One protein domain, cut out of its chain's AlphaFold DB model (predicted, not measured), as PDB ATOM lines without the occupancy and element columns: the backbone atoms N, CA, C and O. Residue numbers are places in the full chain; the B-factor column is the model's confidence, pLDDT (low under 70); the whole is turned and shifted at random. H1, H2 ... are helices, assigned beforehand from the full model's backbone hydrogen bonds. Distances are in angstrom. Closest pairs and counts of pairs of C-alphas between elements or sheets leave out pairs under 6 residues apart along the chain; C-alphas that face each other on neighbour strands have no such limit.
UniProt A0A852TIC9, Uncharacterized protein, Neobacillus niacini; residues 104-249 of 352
ATOM      1  N   LYS A 104       7.579 -74.088  14.703       90.06
ATOM      2  CA  LYS A 104       6.633 -72.959  14.737       90.06
ATOM      3  C   LYS A 104       7.264 -71.695  15.308       90.06
ATOM      4  O   LYS A 104       6.951 -70.594  14.850       90.06
ATOM      5  N   THR A 105       8.130 -71.835  16.307       89.00
ATOM      6  CA  THR A 105       8.849 -70.711  16.915       89.00
ATOM      7  C   THR A 105       9.790 -70.061  15.905       89.00
ATOM      8  O   THR A 105       9.804 -68.834  15.793       89.00
ATOM      9  N   LEU A 106      10.513 -70.854  15.106       88.06
ATOM     10  CA  LEU A 106      11.343 -70.328  14.017       88.06
ATOM     11  C   LEU A 106      10.508 -69.569  12.981       88.06
ATOM     12  O   LEU A 106      10.937 -68.521  12.495       88.06
ATOM     13  N   ASP A 107       9.301 -70.043  12.668       87.69
ATOM     14  CA  ASP A 107       8.410 -69.372  11.718       87.69
ATOM     15  C   ASP A 107       7.968 -67.976  12.150       87.69
ATOM     16  O   ASP A 107       7.842 -67.086  11.306       87.69
ATOM     17  N   GLN A 108       7.809 -67.766  13.454       89.19
ATOM     18  CA  GLN A 108       7.395 -66.488  14.033       89.19
ATOM     19  C   GLN A 108       8.505 -65.430  14.040       89.19
ATOM     20  O   GLN A 108       8.221 -64.254  14.264       89.19
ATOM     21  N   ILE A 109       9.760 -65.811  13.785       88.38
ATOM     22  CA  ILE A 109      10.867 -64.858  13.697       88.38
ATOM     23  C   ILE A 109      10.685 -63.982  12.455       88.38
ATOM     24  O   ILE A 109      10.655 -64.486  11.326       88.38
ATOM     25  N   GLN A 110      10.605 -62.669  12.687       87.75
ATOM     26  CA  GLN A 110      10.469 -61.629  11.670       87.75
ATOM     27  C   GLN A 110      11.428 -60.471  11.969       87.75
ATOM     28  O   GLN A 110      11.675 -60.146  13.131       87.75
ATOM     29  N   LEU A 111      11.961 -59.869  10.905       91.94
ATOM     30  CA  LEU A 111      12.767 -58.655  10.963       91.94
ATOM     31  C   LEU A 111      11.899 -57.471  10.529       91.94
ATOM     32  O   LEU A 111      11.229 -57.534   9.495       91.94
ATOM     33  N   GLU A 112      11.924 -56.392  11.301       92.88
ATOM     34  CA  GLU A 112      11.218 -55.158  10.957       92.88
ATOM     35  C   GLU A 112      12.142 -54.225  10.171       92.88
ATOM     36  O   GLU A 112      13.360 -54.231  10.353       92.88
ATOM     37  N   MET A 113      11.558 -53.408   9.296       93.19
ATOM     38  CA  MET A 113      12.295 -52.402   8.536       93.19
ATOM     39  C   MET A 113      12.412 -51.112   9.354       93.19
ATOM     40  O   MET A 113      11.445 -50.683   9.982       93.19
ATOM     41  N   PHE A 114      13.588 -50.483   9.345       93.44
ATOM     42  CA  PHE A 114      13.805 -49.204  10.023       93.44
ATOM     43  C   PHE A 114      12.970 -48.086   9.378       93.44
ATOM     44  O   PHE A 114      12.838 -48.021   8.155       93.44
ATOM     45  N   GLU A 115      12.431 -47.177  10.187       90.12
ATOM     46  CA  GLU A 115      11.683 -46.013   9.710       90.12
ATOM     47  C   GLU A 115      12.606 -44.786   9.639       90.12
ATOM     48  O   GLU A 115      13.163 -44.340  10.641       90.12
ATOM     49  N   CYS A 116      12.799 -44.240   8.435       85.00
ATOM     50  CA  CYS A 116      13.721 -43.128   8.210       85.00
ATOM     51  C   CYS A 116      13.100 -41.780   8.620       85.00
ATOM     52  O   CYS A 116      12.341 -41.183   7.859       85.00
ATOM     53  N   MET A 117      13.502 -41.253   9.778       84.69
ATOM     54  CA  MET A 117      12.990 -39.991  10.341       84.69
ATOM     55  C   MET A 117      13.948 -38.810  10.102       84.69
ATOM     56  O   MET A 117      14.462 -38.189  11.037       84.69
ATOM     57  N   LEU A 118      14.240 -38.504   8.832       86.25
ATOM     58  CA  LEU A 118      15.124 -37.380   8.475       86.25
ATOM     59  C   LEU A 118      14.449 -36.016   8.703       86.25
ATOM     60  O   LEU A 118      15.111 -35.069   9.134       86.25
ATOM     61  N   ASP A 119      13.142 -35.929   8.449       82.62
ATOM     62  CA  ASP A 119      12.362 -34.690   8.568       82.62
ATOM     63  C   ASP A 119      12.385 -34.132  10.004       82.62
ATOM     64  O   ASP A 119      12.447 -32.918  10.196       82.62
ATOM     65  N   ASP A 120      12.472 -35.003  11.014       84.25
ATOM     66  CA  ASP A 120      12.573 -34.630  12.431       84.25
ATOM     67  C   ASP A 120      13.854 -33.846  12.767       84.25
ATOM     68  O   ASP A 120      13.937 -33.176  13.802       84.25
ATOM     69  N   LYS A 121      14.879 -33.910  11.904       86.25
ATOM     70  CA  LYS A 121      16.172 -33.246  12.126       86.25
ATOM     71  C   LYS A 121      16.176 -31.780  11.656       86.25
ATOM     72  O   LYS A 121      17.115 -31.038  11.975       86.25
ATOM     73  N   PHE A 122      15.132 -31.335  10.943       86.50
ATOM     74  CA  PHE A 122      15.035 -29.995  10.354       86.50
ATOM     75  C   PHE A 122      13.754 -29.260  10.752       86.50
ATOM     76  O   PHE A 122      12.659 -29.806  10.777       86.50
ATOM     77  N   THR A 123      13.872 -27.957  11.026       86.06
ATOM     78  CA  THR A 123      12.692 -27.098  11.213       86.06
ATOM     79  C   THR A 123      12.226 -26.528   9.877       86.06
ATOM     80  O   THR A 123      13.011 -25.889   9.168       86.06
ATOM     81  N   PHE A 124      10.937 -26.684   9.587       85.31
ATOM     82  CA  PHE A 124      10.269 -26.121   8.414       85.31
ATOM     83  C   PHE A 124       9.513 -24.828   8.770       85.31
ATOM     84  O   PHE A 124       9.059 -24.636   9.900       85.31
ATOM     85  N   ASP A 125       9.439 -23.891   7.826       85.12
ATOM     86  CA  ASP A 125       8.688 -22.641   7.943       85.12
ATOM     87  C   ASP A 125       7.223 -22.796   7.477       85.12
ATOM     88  O   ASP A 125       6.761 -23.885   7.158       85.12
ATOM     89  N   ARG A 126       6.460 -21.691   7.424       79.50
ATOM     90  CA  ARG A 126       5.036 -21.701   7.015       79.50
ATOM     91  C   ARG A 126       4.788 -22.088   5.548       79.50
ATOM     92  O   ARG A 126       3.629 -22.166   5.150       79.50
ATOM     93  N   LYS A 127       5.834 -22.207   4.730       82.44
ATOM     94  CA  LYS A 127       5.767 -22.595   3.315       82.44
ATOM     95  C   LYS A 127       6.379 -23.979   3.087       82.44
ATOM     96  O   LYS A 127       6.770 -24.271   1.960       82.44
ATOM     97  N   ASP A 128       6.519 -24.767   4.151       76.62
ATOM     98  CA  ASP A 128       7.179 -26.071   4.150       76.62
ATOM     99  C   ASP A 128       8.627 -26.002   3.634       76.62
ATOM    100  O   ASP A 128       9.160 -26.961   3.078       76.62
ATOM    101  N   GLN A 129       9.300 -24.858   3.816       79.62
ATOM    102  CA  GLN A 129      10.717 -24.710   3.490       79.62
ATOM    103  C   GLN A 129      11.565 -24.822   4.749       79.62
ATOM    104  O   GLN A 129      11.279 -24.194   5.767       79.62
ATOM    105  N   VAL A 130      12.683 -25.541   4.668       82.31
ATOM    106  CA  VAL A 130      13.645 -25.606   5.774       82.31
ATOM    107  C   VAL A 130      14.176 -24.206   6.096       82.31
ATOM    108  O   VAL A 130      14.570 -23.455   5.193       82.31
ATOM    109  N   VAL A 131      14.199 -23.842   7.380       85.56
ATOM    110  CA  VAL A 131      14.636 -22.516   7.844       85.56
ATOM    111  C   VAL A 131      16.082 -22.249   7.401       85.56
ATOM    112  O   VAL A 131      16.951 -23.099   7.544       85.56
ATOM    113  N   PHE A 132      16.382 -21.042   6.904       82.81
ATOM    114  CA  PHE A 132      17.702 -20.693   6.343       82.81
ATOM    115  C   PHE A 132      18.899 -21.040   7.251       82.81
ATOM    116  O   PHE A 132      19.912 -21.529   6.763       82.81
ATOM    117  N   LYS A 133      18.766 -20.856   8.573       84.38
ATOM    118  CA  LYS A 133      19.803 -21.183   9.577       84.38
ATOM    119  C   LYS A 133      20.195 -22.672   9.608       84.38
ATOM    120  O   LYS A 133      21.272 -23.018  10.085       84.38
ATOM    121  N   GLU A 134      19.302 -23.534   9.127       82.88
ATOM    122  CA  GLU A 134      19.422 -24.993   9.118       82.88
ATOM    123  C   GLU A 134      20.017 -25.504   7.796       82.88
ATOM    124  O   GLU A 134      20.447 -26.651   7.719       82.88
ATOM    125  N   ARG A 135      20.088 -24.650   6.763       87.12
ATOM    126  CA  ARG A 135      20.603 -24.979   5.424       87.12
ATOM    127  C   ARG A 135      22.131 -24.957   5.398       87.12
ATOM    128  O   ARG A 135      22.737 -24.214   4.619       87.12
ATOM    129  N   LYS A 136      22.745 -25.758   6.265       88.00
ATOM    130  CA  LYS A 136      24.191 -25.974   6.295       88.00
ATOM    131  C   LYS A 136      24.556 -27.328   5.695       88.00
ATOM    132  O   LYS A 136      23.866 -28.312   5.947       88.00
ATOM    133  N   VAL A 137      25.639 -27.382   4.924       87.69
ATOM    134  CA  VAL A 137      26.196 -28.618   4.360       87.69
ATOM    135  C   VAL A 137      26.650 -29.535   5.492       87.69
ATOM    136  O   VAL A 137      26.259 -30.697   5.511       87.69
ATOM    137  N   SER A 138      27.389 -28.996   6.470       89.19
ATOM    138  CA  SER A 138      27.789 -29.704   7.696       89.19
ATOM    139  C   SER A 138      26.597 -30.337   8.406       89.19
ATOM    140  O   SER A 138      26.593 -31.539   8.641       89.19
ATOM    141  N   ARG A 139      25.542 -29.559   8.656       90.06
ATOM    142  CA  ARG A 139      24.343 -30.049   9.343       90.06
ATOM    143  C   ARG A 139      23.614 -31.154   8.580       90.06
ATOM    144  O   ARG A 139      23.093 -32.082   9.194       90.06
ATOM    145  N   LEU A 140      23.553 -31.058   7.253       89.50
ATOM    146  CA  LEU A 140      22.941 -32.087   6.416       89.50
ATOM    147  C   LEU A 140      23.744 -33.397   6.457       89.50
ATOM    148  O   LEU A 140      23.151 -34.463   6.591       89.50
ATOM    149  N   LEU A 141      25.077 -33.309   6.415       89.94
ATOM    150  CA  LEU A 141      25.972 -34.461   6.568       89.94
ATOM    151  C   LEU A 141      25.897 -35.071   7.975       89.94
ATOM    152  O   LEU A 141      25.834 -36.288   8.108       89.94
ATOM    153  N   GLU A 142      25.861 -34.243   9.021       91.19
ATOM    154  CA  GLU A 142      25.662 -34.692  10.406       91.19
ATOM    155  C   GLU A 142      24.333 -35.438  10.560       91.19
ATOM    156  O   GLU A 142      24.296 -36.501  11.173       91.19
ATOM    157  N   SER A 143      23.259 -34.916   9.960       91.12
ATOM    158  CA  SER A 143      21.938 -35.554   9.996       91.12
ATOM    159  C   SER A 143      21.937 -36.892   9.253       91.12
ATOM    160  O   SER A 143      21.393 -37.859   9.775       91.12
ATOM    161  N   TYR A 144      22.585 -36.970   8.083       91.94
ATOM    162  CA  TYR A 144      22.772 -38.229   7.351       91.94
ATOM    163  C   TYR A 144      23.503 -39.274   8.202       91.94
ATOM    164  O   TYR A 144      22.959 -40.348   8.435       91.94
ATOM    165  N   ASN A 145      24.688 -38.933   8.723       91.19
ATOM    166  CA  ASN A 145      25.504 -39.857   9.516       91.19
ATOM    167  C   ASN A 145      24.760 -40.331  10.773       91.19
ATOM    168  O   ASN A 145      24.884 -41.482  11.178       91.19
ATOM    169  N   LEU A 146      23.988 -39.441  11.402       92.69
ATOM    170  CA  LEU A 146      23.213 -39.771  12.591       92.69
ATOM    171  C   LEU A 146      22.075 -40.751  12.274       92.69
ATOM    172  O   LEU A 146      21.920 -41.728  12.998       92.69
ATOM    173  N   VAL A 147      21.318 -40.531  11.193       92.25
ATOM    174  CA  VAL A 147      20.242 -41.452  10.782       92.25
ATOM    175  C   VAL A 147      20.810 -42.793  10.300       92.25
ATOM    176  O   VAL A 147      20.258 -43.840  10.625       92.25
ATOM    177  N   GLU A 148      21.937 -42.792   9.583       90.94
ATOM    178  CA  GLU A 148      22.632 -44.022   9.177       90.94
ATOM    179  C   GLU A 148      23.104 -44.832  10.396       90.94
ATOM    180  O   GLU A 148      22.911 -46.046  10.449       90.94
ATOM    181  N   MET A 149      23.642 -44.164  11.422       90.94
ATOM    182  CA  MET A 149      24.016 -44.809  12.682       90.94
ATOM    183  C   MET A 149      22.791 -45.345  13.445       90.94
ATOM    184  O   MET A 149      22.836 -46.467  13.941       90.94
ATOM    185  N   GLU A 150      21.686 -44.588  13.507       93.31
ATOM    186  CA  GLU A 150      20.415 -45.031  14.112       93.31
ATOM    187  C   GLU A 150      19.871 -46.299  13.425       93.31
ATOM    188  O   GLU A 150      19.433 -47.230  14.105       93.31
ATOM    189  N   MET A 151      19.954 -46.363  12.093       92.56
ATOM    190  CA  MET A 151      19.564 -47.524  11.291       92.56
ATOM    191  C   MET A 151      20.434 -48.753  11.598       92.56
ATOM    192  O   MET A 151      19.908 -49.843  11.830       92.56
ATOM    193  N   VAL A 152      21.762 -48.597  11.626       88.75
ATOM    194  CA  VAL A 152      22.688 -49.703  11.938       88.75
ATOM    195  C   VAL A 152      22.449 -50.229  13.357       88.75
ATOM    196  O   VAL A 152      22.310 -51.440  13.548       88.75
ATOM    197  N   ASP A 153      22.322 -49.337  14.341       91.19
ATOM    198  CA  ASP A 153      22.019 -49.695  15.732       91.19
ATOM    199  C   ASP A 153      20.681 -50.441  15.858       91.19
ATOM    200  O   ASP A 153      20.560 -51.393  16.639       91.19
ATOM    201  N   PHE A 154      19.661 -50.022  15.102       93.69
ATOM    202  CA  PHE A 154      18.353 -50.671  15.077       93.69
ATOM    203  C   PHE A 154      18.464 -52.128  14.619       93.69
ATOM    204  O   PHE A 154      18.033 -53.031  15.348       93.69
ATOM    205  N   TYR A 155      19.105 -52.376  13.473       92.25
ATOM    206  CA  TYR A 155      19.275 -53.734  12.954       92.25
ATOM    207  C   TYR A 155      20.148 -54.597  13.865       92.25
ATOM    208  O   TYR A 155      19.782 -55.735  14.152       92.25
ATOM    209  N   GLN A 156      21.239 -54.064  14.422       89.12
ATOM    210  CA  GLN A 156      22.075 -54.806  15.374       89.12
ATOM    211  C   GLN A 156      21.296 -55.262  16.618       89.12
ATOM    212  O   GLN A 156      21.460 -56.395  17.085       89.12
ATOM    213  N   ARG A 157      20.403 -54.415  17.149       91.38
ATOM    214  CA  ARG A 157      19.535 -54.782  18.280       91.38
ATOM    215  C   ARG A 157      18.520 -55.853  17.898       91.38
ATOM    216  O   ARG A 157      18.286 -56.758  18.700       91.38
ATOM    217  N   GLN A 158      17.926 -55.769  16.705       91.56
ATOM    218  CA  GLN A 158      17.001 -56.794  16.217       91.56
ATOM    219  C   GLN A 158      17.710 -58.141  16.041       91.56
ATOM    220  O   GLN A 158      17.267 -59.142  16.603       91.56
ATOM    221  N   LEU A 159      18.861 -58.151  15.368       89.81
ATOM    222  CA  LEU A 159      19.669 -59.354  15.157       89.81
ATOM    223  C   LEU A 159      20.106 -59.991  16.473       89.81
ATOM    224  O   LEU A 159      20.042 -61.205  16.607       89.81
ATOM    225  N   SER A 160      20.465 -59.188  17.478       88.06
ATOM    226  CA  SER A 160      20.804 -59.703  18.811       88.06
ATOM    227  C   SER A 160      19.621 -60.421  19.471       88.06
ATOM    228  O   SER A 160      19.793 -61.470  20.088       88.06
ATOM    229  N   ARG A 161      18.398 -59.886  19.335       88.88
ATOM    230  CA  ARG A 161      17.180 -60.530  19.861       88.88
ATOM    231  C   ARG A 161      16.873 -61.828  19.119       88.88
ATOM    232  O   ARG A 161      16.606 -62.842  19.760       88.88
ATOM    233  N   ILE A 162      16.952 -61.797  17.790       89.06
ATOM    234  CA  ILE A 162      16.746 -62.969  16.934       89.06
ATOM    235  C   ILE A 162      17.779 -64.052  17.259       89.06
ATOM    236  O   ILE A 162      17.417 -65.212  17.432       89.06
ATOM    237  N   TRP A 163      19.045 -63.672  17.434       86.88
ATOM    238  CA  TRP A 163      20.127 -64.580  17.799       86.88
ATOM    239  C   TRP A 163      19.843 -65.337  19.102       86.88
ATOM    240  O   TRP A 163      20.060 -66.547  19.163       86.88
ATOM    241  N   VAL A 164      19.315 -64.659  20.130       87.12
ATOM    242  CA  VAL A 164      18.933 -65.308  21.397       87.12
ATOM    243  C   VAL A 164      17.811 -66.326  21.185       87.12
ATOM    244  O   VAL A 164      17.894 -67.435  21.714       87.12
ATOM    245  N   LEU A 165      16.780 -65.974  20.409       85.75
ATOM    246  CA  LEU A 165      15.668 -66.882  20.106       85.75
ATOM    247  C   LEU A 165      16.158 -68.120  19.347       85.75
ATOM    248  O   LEU A 165      15.868 -69.243  19.752       85.75
ATOM    249  N   MET A 166      16.967 -67.916  18.307       83.12
ATOM    250  CA  MET A 166      17.523 -69.004  17.503       83.12
ATOM    251  C   MET A 166      18.467 -69.894  18.315       83.12
ATOM    252  O   MET A 166      18.360 -71.112  18.251       83.12
ATOM    253  N   SER A 167      19.347 -69.313  19.134       83.81
ATOM    254  CA  SER A 167      20.276 -70.087  19.970       83.81
ATOM    255  C   SER A 167      19.542 -70.961  20.980       83.81
ATOM    256  O   SER A 167      19.939 -72.099  21.214       83.81
ATOM    257  N   ARG A 168      18.455 -70.449  21.565       84.81
ATOM    258  CA  ARG A 168      17.614 -71.223  22.479       84.81
ATOM    259  C   ARG A 168      16.919 -72.377  21.758       84.81
ATOM    260  O   ARG A 168      16.922 -73.486  22.279       84.81
ATOM    261  N   SER A 169      16.379 -72.123  20.567       83.88
ATOM    262  CA  SER A 169      15.745 -73.159  19.747       83.88
ATOM    263  C   SER A 169      16.731 -74.278  19.399       83.88
ATOM    264  O   SER A 169      16.456 -75.452  19.631       83.88
ATOM    265  N   MET A 170      17.943 -73.910  18.972       82.19
ATOM    266  CA  MET A 170      19.004 -74.873  18.660       82.19
ATOM    267  C   MET A 170      19.457 -75.675  19.888       82.19
ATOM    268  O   MET A 170      19.719 -76.868  19.771       82.19
ATOM    269  N   GLN A 171      19.501 -75.064  21.076       84.31
ATOM    270  CA  GLN A 171      19.794 -75.783  22.323       84.31
ATOM    271  C   GLN A 171      18.698 -76.782  22.693       84.31
ATOM    272  O   GLN A 171      19.011 -77.882  23.130       84.31
ATOM    273  N   ASN A 172      17.427 -76.422  22.507       81.88
ATOM    274  CA  ASN A 172      16.304 -77.301  22.836       81.88
ATOM    275  C   ASN A 172      16.270 -78.570  21.969       81.88
ATOM    276  O   ASN A 172      15.714 -79.582  22.393       81.88
ATOM    277  N   ILE A 173      16.875 -78.523  20.782       80.38
ATOM    278  CA  ILE A 173      17.002 -79.671  19.875       80.38
ATOM    279  C   ILE A 173      18.393 -80.325  19.911       80.38
ATOM    280  O   ILE A 173      18.689 -81.163  19.061       80.38
ATOM    281  N   ASP A 174      19.245 -79.943  20.871       77.81
ATOM    282  CA  ASP A 174      20.638 -80.393  21.012       77.81
ATOM    283  C   ASP A 174      21.499 -80.197  19.740       77.81
ATOM    284  O   ASP A 174      22.450 -80.942  19.479       77.81
ATOM    285  N   SER A 175      21.191 -79.173  18.939       75.50
ATOM    286  CA  SER A 175      21.976 -78.818  17.757       75.50
ATOM    287  C   SER A 175      23.294 -78.139  18.141       75.50
ATOM    288  O   SER A 175      23.389 -77.363  19.095       75.50
ATOM    289  N   THR A 176      24.334 -78.397  17.345       69.56
ATOM    290  CA  THR A 176      25.641 -77.723  17.451       69.56
ATOM    291  C   THR A 176      25.807 -76.583  16.444       69.56
ATOM    292  O   THR A 176      26.888 -75.988  16.360       69.56
ATOM    293  N   ALA A 177      24.758 -76.270  15.676       67.06
ATOM    294  CA  ALA A 177      24.780 -75.211  14.684       67.06
ATOM    295  C   ALA A 177      25.081 -73.857  15.344       67.06
ATOM    296  O   ALA A 177      24.441 -73.438  16.310       67.06
ATOM    297  N   LYS A 178      26.086 -73.155  14.813       68.00
ATOM    298  CA  LYS A 178      26.421 -71.799  15.246       68.00
ATOM    299  C   LYS A 178      25.710 -70.794  14.357       68.00
ATOM    300  O   LYS A 178      25.900 -70.800  13.143       68.00
ATOM    301  N   VAL A 179      24.939 -69.912  14.984       67.12
ATOM    302  CA  VAL A 179      24.347 -68.744  14.330       67.12
ATOM    303  C   VAL A 179      25.332 -67.590  14.445       67.12
ATOM    304  O   VAL A 179      25.644 -67.156  15.555       67.12
ATOM    305  N   ASP A 180      25.829 -67.118  13.304       73.69
ATOM    306  CA  ASP A 180      26.717 -65.960  13.219       73.69
ATOM    307  C   ASP A 180      26.235 -65.037  12.094       73.69
ATOM    308  O   ASP A 180      26.219 -65.420  10.920       73.69
ATOM    309  N   PHE A 181      25.776 -63.844  12.468       80.00
ATOM    310  CA  PHE A 181      25.296 -62.841  11.523       80.00
ATOM    311  C   PHE A 181      26.472 -62.011  11.028       80.00
ATOM    312  O   PHE A 181      27.242 -61.462  11.815       80.00
ATOM    313  N   LYS A 182      26.584 -61.843   9.712       83.50
ATOM    314  CA  LYS A 182      27.602 -60.961   9.138       83.50
ATOM    315  C   LYS A 182      27.207 -59.505   9.361       83.50
ATOM    316  O   LYS A 182      26.165 -59.074   8.874       83.50
ATOM    317  N   THR A 183      28.058 -58.734  10.033       76.81
ATOM    318  CA  THR A 183      27.767 -57.356  10.470       76.81
ATOM    319  C   THR A 183      28.105 -56.261   9.457       76.81
ATOM    320  O   THR A 183      27.927 -55.094   9.783       76.81
ATOM    321  N   ASP A 184      28.545 -56.617   8.248       81.12
ATOM    322  CA  ASP A 184      28.985 -55.661   7.222       81.12
ATOM    323  C   ASP A 184      27.970 -55.593   6.065       81.12
ATOM    324  O   ASP A 184      28.148 -56.279   5.051       81.12
ATOM    325  N   PRO A 185      26.861 -54.841   6.205       82.81
ATOM    326  CA  PRO A 185      25.878 -54.712   5.141       82.81
ATOM    327  C   PRO A 185      26.393 -53.800   4.011       82.81
ATOM    328  O   PRO A 185      27.223 -52.915   4.243       82.81
ATOM    329  N   PRO A 186      25.897 -53.974   2.775       82.44
ATOM    330  CA  PRO A 186      26.261 -53.108   1.660       82.44
ATOM    331  C   PRO A 186      25.630 -51.713   1.823       82.44
ATOM    332  O   PRO A 186      24.409 -51.577   1.792       82.44
ATOM    333  N   LEU A 187      26.461 -50.674   1.959       85.00
ATOM    334  CA  LEU A 187      26.033 -49.271   2.024       85.00
ATOM    335  C   LEU A 187      26.510 -48.498   0.790       85.00
ATOM    336  O   LEU A 187      27.649 -48.646   0.345       85.00
ATOM    337  N   ILE A 188      25.634 -47.660   0.236       86.44
ATOM    338  CA  ILE A 188      25.943 -46.750  -0.869       86.44
ATOM    339  C   ILE A 188      26.467 -45.432  -0.289       86.44
ATOM    340  O   ILE A 188      25.864 -44.861   0.619       86.44
ATOM    341  N   GLU A 189      27.568 -44.919  -0.844       86.12
ATOM    342  CA  GLU A 189      28.153 -43.639  -0.427       86.12
ATOM    343  C   GLU A 189      27.281 -42.433  -0.827       86.12
ATOM    344  O   GLU A 189      26.847 -42.295  -1.977       86.12
ATOM    345  N   LEU A 190      27.093 -41.496   0.108       88.75
ATOM    346  CA  LEU A 190      26.401 -40.233  -0.142       88.75
ATOM    347  C   LEU A 190      27.228 -39.293  -1.038       88.75
ATOM    348  O   LEU A 190      28.377 -38.964  -0.745       88.75
ATOM    349  N   SER A 191      26.599 -38.746  -2.088       86.38
ATOM    350  CA  SER A 191      27.225 -37.757  -2.978       86.38
ATOM    351  C   SER A 191      26.380 -36.491  -3.158       86.38
ATOM    352  O   SER A 191      25.422 -36.449  -3.941       86.38
ATOM    353  N   LEU A 192      26.766 -35.419  -2.455       86.94
ATOM    354  CA  LEU A 192      26.128 -34.101  -2.558       86.94
ATOM    355  C   LEU A 192      26.540 -33.369  -3.848       86.94
ATOM    356  O   LEU A 192      27.711 -33.366  -4.241       86.94
ATOM    357  N   LYS A 193      25.579 -32.710  -4.507       85.94
ATOM    358  CA  LYS A 193      25.800 -31.983  -5.768       85.94
ATOM    359  C   LYS A 193      26.295 -30.560  -5.538       85.94
ATOM    360  O   LYS A 193      27.168 -30.101  -6.273       85.94
ATOM    361  N   HIS A 194      25.737 -29.860  -4.550       83.50
ATOM    362  CA  HIS A 194      25.964 -28.428  -4.339       83.50
ATOM    363  C   HIS A 194      26.777 -28.110  -3.082       83.50
ATOM    364  O   HIS A 194      27.205 -26.970  -2.923       83.50
ATOM    365  N   GLY A 195      27.061 -29.099  -2.233       67.62
ATOM    366  CA  GLY A 195      27.870 -28.949  -1.017       67.62
ATOM    367  C   GLY A 195      29.371 -28.669  -1.217       67.62
ATOM    368  O   GLY A 195      30.155 -28.884  -0.297       67.62
ATOM    369  N   ARG A 196      29.819 -28.217  -2.398       65.88
ATOM    370  CA  ARG A 196      31.244 -27.954  -2.676       65.88
ATOM    371  C   ARG A 196      31.579 -26.470  -2.475       65.88
ATOM    372  O   ARG A 196      31.241 -25.639  -3.310       65.88
ATOM    373  N   GLY A 197      32.296 -26.155  -1.393       67.62
ATOM    374  CA  GLY A 197      33.051 -24.899  -1.234       67.62
ATOM    375  C   GLY A 197      32.550 -23.901  -0.181       67.62
ATOM    376  O   GLY A 197      33.361 -23.141   0.339       67.62
ATOM    377  N   LEU A 198      31.263 -23.903   0.179       73.44
ATOM    378  CA  LEU A 198      30.699 -23.077   1.259       73.44
ATOM    379  C   LEU A 198      29.768 -23.928   2.122       73.44
ATOM    380  O   LEU A 198      28.991 -24.716   1.596       73.44
ATOM    381  N   ASP A 199      29.808 -23.725   3.438       84.44
ATOM    382  CA  ASP A 199      28.972 -24.482   4.377       84.44
ATOM    383  C   ASP A 199      27.486 -24.098   4.303       84.44
ATOM    384  O   ASP A 199      26.659 -24.827   4.815       84.44
ATOM    385  N   HIS A 200      27.098 -22.989   3.666       84.69
ATOM    386  CA  HIS A 200      25.691 -22.574   3.578       84.69
ATOM    387  C   HIS A 200      25.137 -22.641   2.157       84.69
ATOM    388  O   HIS A 200      25.754 -22.154   1.206       84.69
ATOM    389  N   TYR A 201      23.898 -23.120   2.036       86.06
ATOM    390  CA  TYR A 201      23.140 -23.035   0.790       86.06
ATOM    391  C   TYR A 201      22.492 -21.651   0.648       86.06
ATOM    392  O   TYR A 201      21.534 -21.309   1.339       86.06
ATOM    393  N   LEU A 202      22.982 -20.857  -0.308       82.00
ATOM    394  CA  LEU A 202      22.428 -19.526  -0.606       82.00
ATOM    395  C   LEU A 202      21.067 -19.587  -1.322       82.00
ATOM    396  O   LEU A 202      20.266 -18.660  -1.215       82.00
ATOM    397  N   LYS A 203      20.794 -20.675  -2.054       84.69
ATOM    398  CA  LYS A 203      19.540 -20.912  -2.783       84.69
ATOM    399  C   LYS A 203      18.781 -22.078  -2.154       84.69
ATOM    400  O   LYS A 203      19.354 -23.153  -2.009       84.69
ATOM    401  N   ALA A 204      17.494 -21.877  -1.850       82.75
ATOM    402  CA  ALA A 204      16.618 -22.911  -1.281       82.75
ATOM    403  C   ALA A 204      16.591 -24.188  -2.140       82.75
ATOM    404  O   ALA A 204      16.858 -25.267  -1.629       82.75
ATOM    405  N   GLY A 205      16.418 -24.046  -3.459       85.31
ATOM    406  CA  GLY A 205      16.371 -25.191  -4.376       85.31
ATOM    407  C   GLY A 205      17.649 -26.042  -4.409       85.31
ATOM    408  O   GLY A 205      17.566 -27.243  -4.634       85.31
ATOM    409  N   ASN A 206      18.826 -25.463  -4.130       88.75
ATOM    410  CA  ASN A 206      20.069 -26.242  -4.050       88.75
ATOM    411  C   ASN A 206      20.090 -27.135  -2.801       88.75
ATOM    412  O   ASN A 206      20.571 -28.263  -2.876       88.75
ATOM    413  N   PHE A 207      19.581 -26.618  -1.674       89.38
ATOM    414  CA  PHE A 207      19.420 -27.392  -0.444       89.38
ATOM    415  C   PHE A 207      18.379 -28.491  -0.641       89.38
ATOM    416  O   PHE A 207      18.654 -29.629  -0.304       89.38
ATOM    417  N   GLU A 208      17.219 -28.179  -1.225       88.62
ATOM    418  CA  GLU A 208      16.154 -29.162  -1.470       88.62
ATOM    419  C   GLU A 208      16.616 -30.315  -2.376       88.62
ATOM    420  O   GLU A 208      16.253 -31.462  -2.131       88.62
ATOM    421  N   GLU A 209      17.441 -30.044  -3.396       90.25
ATOM    422  CA  GLU A 209      18.000 -31.105  -4.245       90.25
ATOM    423  C   GLU A 209      18.962 -32.014  -3.461       90.25
ATOM    424  O   GLU A 209      18.842 -33.236  -3.532       90.25
ATOM    425  N   ASP A 210      19.889 -31.440  -2.688       90.69
ATOM    426  CA  ASP A 210      20.828 -32.224  -1.874       90.69
ATOM    427  C   ASP A 210      20.121 -32.932  -0.697       90.69
ATOM    428  O   ASP A 210      20.481 -34.057  -0.361       90.69
ATOM    429  N   TYR A 211      19.063 -32.342  -0.134       90.75
ATOM    430  CA  TYR A 211      18.190 -32.953   0.873       90.75
ATOM    431  C   TYR A 211      17.482 -34.198   0.329       90.75
ATOM    432  O   TYR A 211      17.528 -35.255   0.952       90.75
ATOM    433  N   ARG A 212      16.889 -34.106  -0.870       90.25
ATOM    434  CA  ARG A 212      16.273 -35.266  -1.537       90.25
ATOM    435  C   ARG A 212      17.289 -36.366  -1.808       90.25
ATOM    436  O   ARG A 212      16.987 -37.522  -1.570       90.25
ATOM    437  N   LYS A 213      18.512 -36.020  -2.229       90.81
ATOM    438  CA  LYS A 213      19.581 -37.015  -2.413       90.81
ATOM    439  C   LYS A 213      19.936 -37.745  -1.122       90.81
ATOM    440  O   LYS A 213      20.175 -38.948  -1.165       90.81
ATOM    441  N   VAL A 214      20.000 -37.029  -0.001       91.06
ATOM    442  CA  VAL A 214      20.234 -37.629   1.320       91.06
ATOM    443  C   VAL A 214      19.112 -38.597   1.666       91.06
ATOM    444  O   VAL A 214      19.399 -39.745   1.991       91.06
ATOM    445  N   LEU A 215      17.855 -38.169   1.524       91.19
ATOM    446  CA  LEU A 215      16.693 -39.018   1.778       91.19
ATOM    447  C   LEU A 215      16.694 -40.268   0.882       91.19
ATOM    448  O   LEU A 215      16.612 -41.378   1.394       91.19
ATOM    449  N   ASP A 216      16.874 -40.101  -0.430       91.88
ATOM    450  CA  ASP A 216      16.924 -41.206  -1.396       91.88
ATOM    451  C   ASP A 216      18.054 -42.197  -1.072       91.88
ATOM    452  O   ASP A 216      17.890 -43.406  -1.230       91.88
ATOM    453  N   THR A 217      19.213 -41.697  -0.625       92.69
ATOM    454  CA  THR A 217      20.358 -42.544  -0.250       92.69
ATOM    455  C   THR A 217      20.067 -43.322   1.029       92.69
ATOM    456  O   THR A 217      20.308 -44.524   1.063       92.69
ATOM    457  N   LEU A 218      19.499 -42.677   2.054       92.50
ATOM    458  CA  LEU A 218      19.111 -43.337   3.305       92.50
ATOM    459  C   LEU A 218      18.049 -44.414   3.075       92.50
ATOM    460  O   LEU A 218      18.187 -45.513   3.602       92.50
ATOM    461  N   VAL A 219      17.032 -44.134   2.255       92.38
ATOM    462  CA  VAL A 219      15.992 -45.115   1.904       92.38
ATOM    463  C   VAL A 219      16.607 -46.320   1.194       92.38
ATOM    464  O   VAL A 219      16.374 -47.450   1.608       92.38
ATOM    465  N   ARG A 220      17.463 -46.097   0.189       91.88
ATOM    466  CA  ARG A 220      18.136 -47.194  -0.530       91.88
ATOM    467  C   ARG A 220      19.071 -48.009   0.355       91.88
ATOM    468  O   ARG A 220      19.115 -49.230   0.222       91.88
ATOM    469  N   ASN A 221      19.829 -47.350   1.232       92.75
ATOM    470  CA  ASN A 221      20.695 -48.035   2.189       92.75
ATOM    471  C   ASN A 221      19.853 -48.872   3.154       92.75
ATOM    472  O   ASN A 221      20.179 -50.030   3.381       92.75
ATOM    473  N   ASN A 222      18.737 -48.334   3.646       93.94
ATOM    474  CA  ASN A 222      17.819 -49.057   4.517       93.94
ATOM    475  C   ASN A 222      17.218 -50.298   3.846       93.94
ATOM    476  O   ASN A 222      17.281 -51.376   4.426       93.94
ATOM    477  N   GLU A 223      16.708 -50.171   2.618       93.12
ATOM    478  CA  GLU A 223      16.205 -51.306   1.827       93.12
ATOM    479  C   GLU A 223      17.303 -52.361   1.612       93.12
ATOM    480  O   GLU A 223      17.096 -53.543   1.873       93.12
ATOM    481  N   SER A 224      18.510 -51.930   1.229       91.81
ATOM    482  CA  SER A 224      19.637 -52.839   0.969       91.81
ATOM    483  C   SER A 224      20.082 -53.593   2.226       91.81
ATOM    484  O   SER A 224      20.389 -54.783   2.168       91.81
ATOM    485  N   VAL A 225      20.128 -52.906   3.371       91.81
ATOM    486  CA  VAL A 225      20.491 -53.488   4.670       91.81
ATOM    487  C   VAL A 225      19.386 -54.425   5.165       91.81
ATOM    488  O   VAL A 225      19.692 -55.510   5.662       91.81
ATOM    489  N   TYR A 226      18.118 -54.033   5.004       94.00
ATOM    490  CA  TYR A 226      16.959 -54.855   5.344       94.00
ATOM    491  C   TYR A 226      16.984 -56.177   4.577       94.00
ATOM    492  O   TYR A 226      17.047 -57.234   5.202       94.00
ATOM    493  N   ASP A 227      17.041 -56.126   3.244       93.12
ATOM    494  CA  ASP A 227      17.062 -57.313   2.384       93.12
ATOM    495  C   ASP A 227      18.262 -58.218   2.700       93.12
ATOM    496  O   ASP A 227      18.147 -59.447   2.766       93.12
ATOM    497  N   TYR A 228      19.426 -57.615   2.968       92.00
ATOM    498  CA  TYR A 228      20.626 -58.340   3.369       92.00
ATOM    499  C   TYR A 228      20.420 -59.136   4.663       92.00
ATOM    500  O   TYR A 228      20.782 -60.313   4.725       92.00
ATOM    501  N   TYR A 229      19.826 -58.536   5.694       92.00
ATOM    502  CA  TYR A 229      19.584 -59.233   6.956       92.00
ATOM    503  C   TYR A 229      18.396 -60.190   6.905       92.00
ATOM    504  O   TYR A 229      18.486 -61.267   7.494       92.00
ATOM    505  N   VAL A 230      17.333 -59.865   6.165       93.44
ATOM    506  CA  VAL A 230      16.216 -60.786   5.908       93.44
ATOM    507  C   VAL A 230      16.736 -62.065   5.265       93.44
ATOM    508  O   VAL A 230      16.475 -63.142   5.791       93.44
ATOM    509  N   SER A 231      17.558 -61.958   4.217       91.56
ATOM    510  CA  SER A 231      18.112 -63.139   3.542       91.56
ATOM    511  C   SER A 231      18.950 -64.021   4.476       91.56
ATOM    512  O   SER A 231      18.868 -65.247   4.411       91.56
ATOM    513  N   GLN A 232      19.717 -63.422   5.397       90.12
ATOM    514  CA  GLN A 232      20.457 -64.177   6.410       90.12
ATOM    515  C   GLN A 232      19.513 -64.871   7.397       90.12
ATOM    516  O   GLN A 232      19.697 -66.052   7.684       90.12
ATOM    517  N   VAL A 233      18.500 -64.164   7.906       90.50
ATOM    518  CA  VAL A 233      17.505 -64.732   8.832       90.50
ATOM    519  C   VAL A 233      16.745 -65.884   8.173       90.50
ATOM    520  O   VAL A 233      16.588 -66.930   8.799       90.50
ATOM    521  N   GLU A 234      16.319 -65.732   6.920       91.12
ATOM    522  CA  GLU A 234      15.645 -66.780   6.148       91.12
ATOM    523  C   GLU A 234      16.546 -67.995   5.934       91.12
ATOM    524  O   GLU A 234      16.141 -69.113   6.242       91.12
ATOM    525  N   GLN A 235      17.801 -67.787   5.526       88.44
ATOM    526  CA  GLN A 235      18.760 -68.880   5.371       88.44
ATOM    527  C   GLN A 235      18.954 -69.662   6.681       88.44
ATOM    528  O   GLN A 235      19.039 -70.892   6.672       88.44
ATOM    529  N   PHE A 236      19.020 -68.968   7.821       85.94
ATOM    530  CA  PHE A 236      19.093 -69.625   9.125       85.94
ATOM    531  C   PHE A 236      17.812 -70.383   9.469       85.94
ATOM    532  O   PHE A 236      17.906 -71.511   9.955       85.94
ATOM    533  N   LYS A 237      16.633 -69.808   9.204       89.25
ATOM    534  CA  LYS A 237      15.342 -70.485   9.405       89.25
ATOM    535  C   LYS A 237      15.273 -71.774   8.593       89.25
ATOM    536  O   LYS A 237      14.937 -72.810   9.157       89.25
ATOM    537  N   ASP A 238      15.646 -71.733   7.320       90.19
ATOM    538  CA  ASP A 238      15.609 -72.900   6.437       90.19
ATOM    539  C   ASP A 238      16.561 -74.003   6.910       90.19
ATOM    540  O   ASP A 238      16.170 -75.167   6.997       90.19
ATOM    541  N   ASN A 239      17.790 -73.639   7.293       87.00
ATOM    542  CA  ASN A 239      18.755 -74.590   7.847       87.00
ATOM    543  C   ASN A 239      18.255 -75.213   9.160       87.00
ATOM    544  O   ASN A 239      18.307 -76.431   9.319       87.00
ATOM    545  N   GLY A 240      17.745 -74.389  10.081       86.75
ATOM    546  CA  GLY A 240      17.211 -74.851  11.362       86.75
ATOM    547  C   GLY A 240      16.012 -75.777  11.180       86.75
ATOM    548  O   GLY A 240      15.960 -76.842  11.785       86.75
ATOM    549  N   LYS A 241      15.084 -75.435  10.280       90.25
ATOM    550  CA  LYS A 241      13.942 -76.291   9.933       90.25
ATOM    551  C   LYS A 241      14.366 -77.616   9.321       90.25
ATOM    552  O   LYS A 241      13.824 -78.651   9.693       90.25
ATOM    553  N   ALA A 242      15.332 -77.603   8.404       90.69
ATOM    554  CA  ALA A 242      15.848 -78.830   7.806       90.69
ATOM    555  C   ALA A 242      16.468 -79.756   8.867       90.69
ATOM    556  O   ALA A 242      16.271 -80.971   8.822       90.69
ATOM    557  N   GLU A 243      17.178 -79.191   9.846       89.44
ATOM    558  CA  GLU A 243      17.742 -79.949  10.963       89.44
ATOM    559  C   GLU A 243      16.657 -80.498  11.901       89.44
ATOM    560  O   GLU A 243      16.670 -81.694  12.204       89.44
ATOM    561  N   ILE A 244      15.684 -79.667  12.294       90.94
ATOM    562  CA  ILE A 244      14.533 -80.074  13.115       90.94
ATOM    563  C   ILE A 244      13.764 -81.208  12.437       90.94
ATOM    564  O   ILE A 244      13.499 -82.227  13.072       90.94
ATOM    565  N   LEU A 245      13.456 -81.072  11.146       92.06
ATOM    566  CA  LEU A 245      12.743 -82.093  10.384       92.06
ATOM    567  C   LEU A 245      13.532 -83.407  10.348       92.06
ATOM    568  O   LEU A 245      12.972 -84.467  10.619       92.06
ATOM    569  N   GLY A 246      14.843 -83.347  10.098       91.69
ATOM    570  CA  GLY A 246      15.696 -84.535  10.100       91.69
ATOM    571  C   GLY A 246      15.776 -85.231  11.467       91.69
ATOM    572  O   GLY A 246      15.850 -86.460  11.533       91.69
ATOM    573  N   LEU A 247      15.753 -84.477  12.572       91.56
ATOM    574  CA  LEU A 247      15.679 -85.034  13.927       91.56
ATOM    575  C   LEU A 247      14.301 -85.633  14.219       91.56
ATOM    576  O   LEU A 247      14.218 -86.747  14.749       91.56
ATOM    577  N   TRP A 248      13.239 -84.930  13.831       94.56
ATOM    578  CA  TRP A 248      11.858 -85.375  13.980       94.56
ATOM    579  C   TRP A 248      11.624 -86.693  13.241       94.56
ATOM    580  O   TRP A 248      11.121 -87.638  13.842       94.56
ATOM    581  N   GLU A 249      12.066 -86.813  11.985       94.81
ATOM    582  CA  GLU A 249      11.929 -88.040  11.189       94.81
ATOM    583  C   GLU A 249      12.592 -89.237  11.881       94.81
ATOM    584  O   GLU A 249      11.938 -90.253  12.125       94.81
TER     585      GLU A 249
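Overview. This is residues 104 to 249 of the 352 residues of an uncharacterized protein of Neobacillus niacini (UniProt A0A852TIC9). Two long helices, H2 and H3, lie side by side and run the same way, making a long rod. Two long stretches with no named element, residues 108 to 136 and residues 173 to 203, run back along opposite sides of this pair, and the short H1 sits by residues 166 to 169 of H2 and 237 to 241 of H3. The printed part has 146 residues with three named helices, H1, H2 and H3 in chain order, and no named strand; the class is all helix. It is loose, with a radius of gyration of the C-alphas of 21.0 A, and spans 70 by 28 by 16 A.

Along the chain. Find C-alpha 104 at (6.633, -72.959, 14.737), where H1, residues 104 to 107, begins; it is 5.0 A long. Go on to C-alpha 137 at (26.196, -28.618, 4.360); from there H2, residues 137 to 172, runs 53.0 A. H3, residues 204 to 249, is the longest helix at 66.5 A and ends at C-alpha 249, (11.929, -88.040, 11.189).

Arrangement. Look first at H2 and H3, which touch; their closest C-alphas, those of Tyr 144 and Val 214, are 6.6 A apart. They run the same way at a shallow tilt of 8 degrees. H1 touches H3 at residues 237 to 241 alone, with the closest C-alphas, those of Leu 106 and Lys 237, 6.1 A apart. H1 and H2 only just touch, with 3 pairs of C-alphas within 8 A, at residues 166 to 169 of H2 alone; the closest, Leu 106 and Met 166, are 7.2 A apart. In H2 and H3 every O i to N i+4 pair is within hydrogen-bond range, while H1 is too short for such a pair.

Size, cuts and confidence. The two C-alphas farthest apart, those of Leu 202 and Glu 249, are 70.3 A apart. The printed part has no cut. Both links are long: 29 residues from H1 to H2 and 31 from H2 to H3. The mean pLDDT of the printed part is 86.8; look for values under 70 at residues 176 to 179 and 195 to 197.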